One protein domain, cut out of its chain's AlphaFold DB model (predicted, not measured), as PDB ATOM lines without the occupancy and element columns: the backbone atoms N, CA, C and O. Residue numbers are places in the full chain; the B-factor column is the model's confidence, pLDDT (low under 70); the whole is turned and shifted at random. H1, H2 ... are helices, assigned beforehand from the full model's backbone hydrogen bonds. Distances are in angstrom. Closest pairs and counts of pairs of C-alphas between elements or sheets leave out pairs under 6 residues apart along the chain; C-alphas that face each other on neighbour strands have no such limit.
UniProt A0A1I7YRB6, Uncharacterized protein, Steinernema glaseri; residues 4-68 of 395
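AT A GLANCE: This is residues 4 to 68 of the 395 residues of an uncharacterized protein of Steinernema glaseri (UniProt A0A1I7YRB6). What shape is this? One long helix, H1, makes the length, and a short helix, H2, folds back beside its later part as a lopsided hairpin; residues 4 to 31 of H1 stick out. What is printed? There are 65 residues with two named helices, H1 then H2, and no named strand: all helix. The whole is extended, with a radius of gyration of the C-alphas of 20.8 A and spans of 67 by 17 by 15 A.

HOW THE PARTS SIT: Where do the helices meet? H1, residues 4 to 47, touches H2, residues 54 to 67, with residues 35 to 42 alone; the closest C-alphas, of Val 39 and Met 61, are 7.5 A apart. How do they run? This helical hairpin runs opposite ways at a shallow tilt of 29 degrees. And the backbones? Every O i to N i+4 pair is within hydrogen-bond range in H1, 9 of 10 in H2.

IN THESE COORDINATES: Where is H1? It runs 64.1 A from C-alpha 4 at (247.488, 310.056, 262.693). Where does H2 end? It ends, after 20.4 A, at C-alpha 67, (247.789, 276.168, 295.177).

THE WHOLE: How large? The two farthest C-alphas, of Glu 4 and Gly 49, are 67.2 A apart. Any cut or low confidence? The printed part has no cut, and the six-residue link is short. Residues 46, 49 to 52, 65 and 68 have pLDDT under 70.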
ATOM      1  N   GLU A   4     248.768 310.258 262.014       75.94
ATOM      2  CA  GLU A   4     247.488 310.056 262.693       75.94
ATOM      3  C   GLU A   4     246.906 308.636 262.510       75.94
ATOM      4  O   GLU A   4     246.372 308.041 263.449       75.94
ATOM      5  N   LYS A   5     247.031 308.041 261.312       77.94
ATOM      6  CA  LYS A   5     246.576 306.662 261.052       77.94
ATOM      7  C   LYS A   5     247.451 305.633 261.768       77.94
ATOM      8  O   LYS A   5     246.945 304.573 262.142       77.94
ATOM      9  N   ARG A   6     248.738 305.931 261.967       83.25
ATOM     10  CA  ARG A   6     249.668 305.080 262.720       83.25
ATOM     11  C   ARG A   6     249.339 305.127 264.212       83.25
ATOM     12  O   ARG A   6     249.066 304.080 264.789       83.25
ATOM     13  N   THR A   7     249.182 306.321 264.779       75.88
ATOM     14  CA  THR A   7     248.799 306.512 266.188       75.88
ATOM     15  C   THR A   7     247.449 305.868 266.507       75.88
ATOM     16  O   THR A   7     247.323 305.134 267.486       75.88
ATOM     17  N   LYS A   8     246.437 306.028 265.637       79.19
ATOM     18  CA  LYS A   8     245.132 305.356 265.797       79.19
ATOM     19  C   LYS A   8     245.238 303.826 265.782       79.19
ATOM     20  O   LYS A   8     244.471 303.152 266.471       79.19
ATOM     21  N   ARG A   9     246.167 303.256 265.007       90.31
ATOM     22  CA  ARG A   9     246.419 301.807 264.980       90.31
ATOM     23  C   ARG A   9     247.082 301.335 266.275       90.31
ATOM     24  O   ARG A   9     246.669 300.309 266.810       90.31
ATOM     25  N   ASP A  10     248.043 302.095 266.786       85.81
ATOM     26  CA  ASP A  10     248.782 301.751 268.001       85.81
ATOM     27  C   ASP A  10     247.882 301.822 269.245       85.81
ATOM     28  O   ASP A  10     247.839 300.868 270.023       85.81
ATOM     29  N   VAL A  11     247.041 302.858 269.363       79.88
ATOM     30  CA  VAL A  11     246.027 302.963 270.432       79.88
ATOM     31  C   VAL A  11     245.074 301.762 270.415       79.88
ATOM     32  O   VAL A  11     244.810 301.162 271.456       79.88
ATOM     33  N   ARG A  12     244.599 301.339 269.234       86.44
ATOM     34  CA  ARG A  12     243.735 300.147 269.114       86.44
ATOM     35  C   ARG A  12     244.439 298.863 269.552       86.44
ATOM     36  O   ARG A  12     243.796 297.991 270.136       86.44
ATOM     37  N   LEU A  13     245.736 298.726 269.274       86.81
ATOM     38  CA  LEU A  13     246.521 297.568 269.708       86.81
ATOM     39  C   LEU A  13     246.697 297.545 271.228       86.81
ATOM     40  O   LEU A  13     246.566 296.474 271.818       86.81
ATOM     41  N   VAL A  14     246.942 298.697 271.856       80.38
ATOM     42  CA  VAL A  14     247.034 298.817 273.320       80.38
ATOM     43  C   VAL A  14     245.697 298.480 273.973       80.38
ATOM     44  O   VAL A  14     245.655 297.605 274.832       80.38
ATOM     45  N   LEU A  15     244.589 299.061 273.502       75.81
ATOM     46  CA  LEU A  15     243.249 298.761 274.022       75.81
ATOM     47  C   LEU A  15     242.897 297.271 273.901       75.81
ATOM     48  O   LEU A  15     242.327 296.689 274.818       75.81
ATOM     49  N   LYS A  16     243.280 296.623 272.794       90.69
ATOM     50  CA  LYS A  16     243.073 295.181 272.611       90.69
ATOM     51  C   LYS A  16     243.900 294.339 273.588       90.69
ATOM     52  O   LYS A  16     243.439 293.275 273.993       90.69
ATOM     53  N   ARG A  17     245.114 294.775 273.942       87.50
ATOM     54  CA  ARG A  17     245.929 294.103 274.968       87.50
ATOM     55  C   ARG A  17     245.310 294.273 276.351       87.50
ATOM     56  O   ARG A  17     245.187 293.280 277.050       87.50
ATOM     57  N   LEU A  18     244.871 295.485 276.695       72.88
ATOM     58  CA  LEU A  18     244.243 295.770 277.986       72.88
ATOM     59  C   LEU A  18     242.956 294.960 278.190       72.88
ATOM     60  O   LEU A  18     242.827 294.320 279.222       72.88
ATOM     61  N   ARG A  19     242.074 294.865 277.184       82.94
ATOM     62  CA  ARG A  19     240.868 294.015 277.283       82.94
ATOM     63  C   ARG A  19     241.184 292.535 277.493       82.94
ATOM     64  O   ARG A  19     240.523 291.864 278.268       82.94
ATOM     65  N   LYS A  20     242.206 292.010 276.811       87.69
ATOM     66  CA  LYS A  20     242.635 290.617 277.020       87.69
ATOM     67  C   LYS A  20     243.171 290.378 278.430       87.69
ATOM     68  O   LYS A  20     243.050 289.268 278.937       87.69
ATOM     69  N   GLU A  21     243.807 291.388 279.011       76.12
ATOM     70  CA  GLU A  21     244.339 291.327 280.368       76.12
ATOM     71  C   GLU A  21     243.216 291.396 281.408       76.12
ATOM     72  O   GLU A  21     243.203 290.603 282.342       76.12
ATOM     73  N   GLU A  22     242.227 292.260 281.191       78.81
ATOM     74  CA  GLU A  22     240.990 292.327 281.974       78.81
ATOM     75  C   GLU A  22     240.250 290.978 281.968       78.81
ATOM     76  O   GLU A  22     240.031 290.400 283.029       78.81
ATOM     77  N   GLU A  23     240.003 290.390 280.791       88.44
ATOM     78  CA  GLU A  23     239.382 289.059 280.661       88.44
ATOM     79  C   GLU A  23     240.193 287.945 281.356       88.44
ATOM     80  O   GLU A  23     239.638 286.939 281.810       88.44
ATOM     81  N   ARG A  24     241.527 288.073 281.398       91.06
ATOM     82  CA  ARG A  24     242.412 287.125 282.089       91.06
ATOM     83  C   ARG A  24     242.244 287.241 283.601       91.06
ATOM     84  O   ARG A  24     242.092 286.212 284.258       91.06
ATOM     85  N   LEU A  25     242.259 288.466 284.120       76.19
ATOM     86  CA  LEU A  25     242.112 288.757 285.544       76.19
ATOM     87  C   LEU A  25     240.716 288.399 286.053       76.19
ATOM     88  O   LEU A  25     240.600 287.828 287.128       76.19
ATOM     89  N   GLU A  26     239.668 288.640 285.268       85.44
ATOM     90  CA  GLU A  26     238.296 288.264 285.621       85.44
ATOM     91  C   GLU A  26     238.142 286.739 285.745       85.44
ATOM     92  O   GLU A  26     237.571 286.230 286.709       85.44
ATOM     93  N   LYS A  27     238.745 285.968 284.828       87.44
ATOM     94  CA  LYS A  27     238.797 284.497 284.938       87.44
ATOM     95  C   LYS A  27     239.582 284.028 286.159       87.44
ATOM     96  O   LYS A  27     239.231 283.009 286.753       87.44
ATOM     97  N   GLU A  28     240.658 284.726 286.506       78.38
ATOM     98  CA  GLU A  28     241.457 284.419 287.691       78.38
ATOM     99  C   GLU A  28     240.681 284.728 288.978       78.38
ATOM    100  O   GLU A  28     240.657 283.893 289.879       78.38
ATOM    101  N   LEU A  29     239.966 285.853 289.021       78.44
ATOM    102  CA  LEU A  29     239.096 286.239 290.128       78.44
ATOM    103  C   LEU A  29     237.962 285.228 290.336       78.44
ATOM    104  O   LEU A  29     237.810 284.723 291.445       78.44
ATOM    105  N   ASN A  30     237.239 284.868 289.271       84.94
ATOM    106  CA  ASN A  30     236.175 283.859 289.327       84.94
ATOM    107  C   ASN A  30     236.709 282.517 289.845       84.94
ATOM    108  O   ASN A  30     236.093 281.866 290.683       84.94
ATOM    109  N   ARG A  31     237.909 282.120 289.409       82.19
ATOM    110  CA  ARG A  31     238.562 280.905 289.904       82.19
ATOM    111  C   ARG A  31     238.922 280.995 291.390       82.19
ATOM    112  O   ARG A  31     238.791 280.002 292.099       82.19
ATOM    113  N   VAL A  32     239.409 282.147 291.858       72.31
ATOM    114  CA  VAL A  32     239.719 282.370 293.279       72.31
ATOM    115  C   VAL A  32     238.447 282.342 294.126       72.31
ATOM    116  O   VAL A  32     238.468 281.753 295.202       72.31
ATOM    117  N   GLN A  33     237.345 282.916 293.640       75.94
ATOM    118  CA  GLN A  33     236.040 282.855 294.305       75.94
ATOM    119  C   GLN A  33     235.513 281.415 294.393       75.94
ATOM    120  O   GLN A  33     235.155 280.967 295.480       75.94
ATOM    121  N   ASP A  34     235.575 280.649 293.299       82.12
ATOM    122  CA  ASP A  34     235.210 279.225 293.290       82.12
ATOM    123  C   ASP A  34     236.033 278.410 294.301       82.12
ATOM    124  O   ASP A  34     235.508 277.534 294.999       82.12
ATOM    125  N   ASP A  35     237.344 278.664 294.365       78.00
ATOM    126  CA  ASP A  35     238.233 277.995 295.311       78.00
ATOM    127  C   ASP A  35     237.932 278.450 296.761       78.00
ATOM    128  O   ASP A  35     237.923 277.597 297.653       78.00
ATOM    129  N   TYR A  36     237.587 279.724 297.003       76.38
ATOM    130  CA  TYR A  36     237.138 280.238 298.310       76.38
ATOM    131  C   TYR A  36     235.863 279.532 298.792       76.38
ATOM    132  O   TYR A  36     235.878 278.918 299.858       76.38
ATOM    133  N   GLU A  37     234.797 279.514 297.987       79.69
ATOM    134  CA  GLU A  37     233.528 278.865 298.350       79.69
ATOM    135  C   GLU A  37     233.688 277.356 298.588       79.69
ATOM    136  O   GLU A  37     232.932 276.724 299.333       79.69
ATOM    137  N   ARG A  38     234.639 276.719 297.896       78.69
ATOM    138  CA  ARG A  38     234.967 275.306 298.123       78.69
ATOM    139  C   ARG A  38     235.692 275.105 299.443       78.69
ATOM    140  O   ARG A  38     235.405 274.120 300.119       78.69
ATOM    141  N   VAL A  39     236.626 275.985 299.798       76.62
ATOM    142  CA  VAL A  39     237.336 275.926 301.083       76.62
ATOM    143  C   VAL A  39     236.375 276.189 302.237       76.62
ATOM    144  O   VAL A  39     236.397 275.422 303.194       76.62
ATOM    145  N   GLU A  40     235.503 277.188 302.117       77.88
ATOM    146  CA  GLU A  40     234.476 277.526 303.110       77.88
ATOM    147  C   GLU A  40     233.550 276.330 303.368       77.88
ATOM    148  O   GLU A  40     233.507 275.811 304.481       77.88
ATOM    149  N   ARG A  41     232.967 275.747 302.307       77.69
ATOM    150  CA  ARG A  41     232.160 274.521 302.428       77.69
ATOM    151  C   ARG A  41     232.926 273.370 303.072       77.69
ATOM    152  O   ARG A  41     232.372 272.649 303.896       77.69
ATOM    153  N   LEU A  42     234.183 273.142 302.689       70.94
ATOM    154  CA  LEU A  42     234.992 272.069 303.276       70.94
ATOM    155  C   LEU A  42     235.313 272.330 304.757       70.94
ATOM    156  O   LEU A  42     235.406 271.367 305.517       70.94
ATOM    157  N   SER A  43     235.470 273.595 305.154       73.81
ATOM    158  CA  SER A  43     235.646 274.014 306.548       73.81
ATOM    159  C   SER A  43     234.402 273.692 307.371       73.81
ATOM    160  O   SER A  43     234.514 273.009 308.386       73.81
ATOM    161  N   ASP A  44     233.216 274.047 306.874       73.31
ATOM    162  CA  ASP A  44     231.949 273.745 307.552       73.31
ATOM    163  C   ASP A  44     231.771 272.235 307.759       73.31
ATOM    164  O   ASP A  44     231.403 271.761 308.832       73.31
ATOM    165  N   HIS A  45     232.099 271.428 306.746       70.81
ATOM    166  CA  HIS A  45     231.990 269.974 306.873       70.81
ATOM    167  C   HIS A  45     232.994 269.387 307.888       70.81
ATOM    168  O   HIS A  45     232.702 268.345 308.479       70.81
ATOM    169  N   LEU A  46     234.155 270.027 308.103       67.56
ATOM    170  CA  LEU A  46     235.109 269.663 309.164       67.56
ATOM    171  C   LEU A  46     234.590 270.012 310.549       67.56
ATOM    172  O   LEU A  46     234.747 269.193 311.453       67.56
ATOM    173  N   GLU A  47     233.977 271.178 310.714       71.38
ATOM    174  CA  GLU A  47     233.436 271.599 312.007       71.38
ATOM    175  C   GLU A  47     232.223 270.762 312.422       71.38
ATOM    176  O   GLU A  47     232.089 270.406 313.593       71.38
ATOM    177  N   TYR A  48     231.380 270.371 311.463       76.06
ATOM    178  CA  TYR A  48     230.114 269.686 311.741       76.06
ATOM    179  C   TYR A  48     230.116 268.180 311.423       76.06
ATOM    180  O   TYR A  48     229.076 267.527 311.499       76.06
ATOM    181  N   GLY A  49     231.278 267.596 311.106       60.06
ATOM    182  CA  GLY A  49     231.481 266.139 311.040       60.06
ATOM    183  C   GLY A  49     230.821 265.409 309.860       60.06
ATOM    184  O   GLY A  49     230.620 264.199 309.920       60.06
ATOM    185  N   GLY A  50     230.490 266.109 308.773       61.97
ATOM    186  CA  GLY A  50     229.646 265.600 307.680       61.97
ATOM    187  C   GLY A  50     230.342 264.790 306.573       61.97
ATOM    188  O   GLY A  50     229.889 264.836 305.429       61.97
ATOM    189  N   PHE A  51     231.453 264.089 306.829       66.56
ATOM    190  CA  PHE A  51     232.200 263.416 305.750       66.56
ATOM    191  C   PHE A  51     231.892 261.925 305.599       66.56
ATOM    192  O   PHE A  51     232.084 261.135 306.514       66.56
ATOM    193  N   VAL A  52     231.546 261.525 304.370       61.16
ATOM    194  CA  VAL A  52     231.400 260.112 303.963       61.16
ATOM    195  C   VAL A  52     232.766 259.426 303.752       61.16
ATOM    196  O   VAL A  52     232.883 258.217 303.916       61.16
ATOM    197  N   ASP A  53     233.822 260.186 303.422       76.62
ATOM    198  CA  ASP A  53     235.197 259.682 303.243       76.62
ATOM    199  C   ASP A  53     236.238 260.752 303.618       76.62
ATOM    200  O   ASP A  53     236.596 261.633 302.827       76.62
ATOM    201  N   HIS A  54     236.753 260.661 304.844       72.12
ATOM    202  CA  HIS A  54     237.733 261.603 305.386       72.12
ATOM    203  C   HIS A  54     239.056 261.647 304.607       72.12
ATOM    204  O   HIS A  54     239.655 262.718 304.485       72.12
ATOM    205  N   LYS A  55     239.524 260.518 304.055       77.50
ATOM    206  CA  LYS A  55     240.828 260.459 303.370       77.50
ATOM    207  C   LYS A  55     240.779 261.206 302.044       77.50
ATOM    208  O   LYS A  55     241.696 261.964 301.719       77.50
ATOM    209  N   ARG A  56     239.688 261.042 301.293       77.56
ATOM    210  CA  ARG A  56     239.484 261.749 300.023       77.56
ATOM    211  C   ARG A  56     239.328 263.256 300.227       77.56
ATOM    212  O   ARG A  56     239.873 264.032 299.440       77.56
ATOM    213  N   THR A  57     238.629 263.676 301.278       71.00
ATOM    214  CA  THR A  57     238.476 265.096 301.626       71.00
ATOM    215  C   THR A  57     239.809 265.727 302.024       71.00
ATOM    216  O   THR A  57     240.165 266.771 301.479       71.00
ATOM    217  N   GLN A  58     240.596 265.076 302.889       72.38
ATOM    218  CA  GLN A  58     241.927 265.570 303.261       72.38
ATOM    219  C   GLN A  58     242.849 265.719 302.044       72.38
ATOM    220  O   GLN A  58     243.560 266.717 301.930       72.38
ATOM    221  N   ALA A  59     242.811 264.774 301.097       79.38
ATOM    222  CA  ALA A  59     243.584 264.874 299.861       79.38
ATOM    223  C   ALA A  59     243.156 266.075 298.995       79.38
ATOM    224  O   ALA A  59     244.016 266.792 298.478       79.38
ATOM    225  N   LYS A  60     241.844 266.337 298.872       77.06
ATOM    226  CA  LYS A  60     241.321 267.519 298.162       77.06
ATOM    227  C   LYS A  60     241.748 268.824 298.831       77.06
ATOM    228  O   LYS A  60     242.215 269.723 298.139       77.06
ATOM    229  N   MET A  61     241.647 268.911 300.157       70.19
ATOM    230  CA  MET A  61     242.100 270.084 300.910       70.19
ATOM    231  C   MET A  61     243.595 270.316 300.733       70.19
ATOM    232  O   MET A  61     244.004 271.428 300.418       70.19
ATOM    233  N   LYS A  62     244.412 269.263 300.837       77.38
ATOM    234  CA  LYS A  62     245.858 269.360 300.620       77.38
ATOM    235  C   LYS A  62     246.188 269.877 299.216       77.38
ATOM    236  O   LYS A  62     247.061 270.725 299.089       77.38
ATOM    237  N   ALA A  63     245.459 269.431 298.189       79.06
ATOM    238  CA  ALA A  63     245.636 269.900 296.813       79.06
ATOM    239  C   ALA A  63     245.237 271.378 296.613       79.06
ATOM    240  O   ALA A  63     245.897 272.097 295.859       79.06
ATOM    241  N   ILE A  64     244.186 271.851 297.290       73.62
ATOM    242  CA  ILE A  64     243.790 273.269 297.266       73.62
ATOM    243  C   ILE A  64     244.828 274.118 298.018       73.62
ATOM    244  O   ILE A  64     245.336 275.091 297.470       73.62
ATOM    245  N   LEU A  65     245.240 273.698 299.217       69.50
ATOM    246  CA  LEU A  65     246.247 274.389 300.031       69.50
ATOM    247  C   LEU A  65     247.639 274.420 299.380       69.50
ATOM    248  O   LEU A  65     248.418 275.325 299.646       69.50
ATOM    249  N   THR A  66     247.974 273.479 298.491       76.25
ATOM    250  CA  THR A  66     249.208 273.581 297.691       76.25
ATOM    251  C   THR A  66     249.154 274.669 296.617       76.25
ATOM    252  O   THR A  66     250.205 275.155 296.209       76.25
ATOM    253  N   ARG A  67     247.960 275.060 296.142       71.31
ATOM    254  CA  ARG A  67     247.789 276.168 295.177       71.31
ATOM    255  C   ARG A  67     247.825 277.529 295.857       71.31
ATOM    256  O   ARG A  67     248.284 278.493 295.256       71.31
ATOM    257  N   TYR A  68     247.372 277.571 297.102       66.25
ATOM    258  CA  TYR A  68     247.433 278.727 297.981       66.25
ATOM    259  C   TYR A  68     248.376 278.383 299.122       66.25
ATOM    260  O   TYR A  68     247.885 278.107 300.221       66.25
TER     261      TYR A  68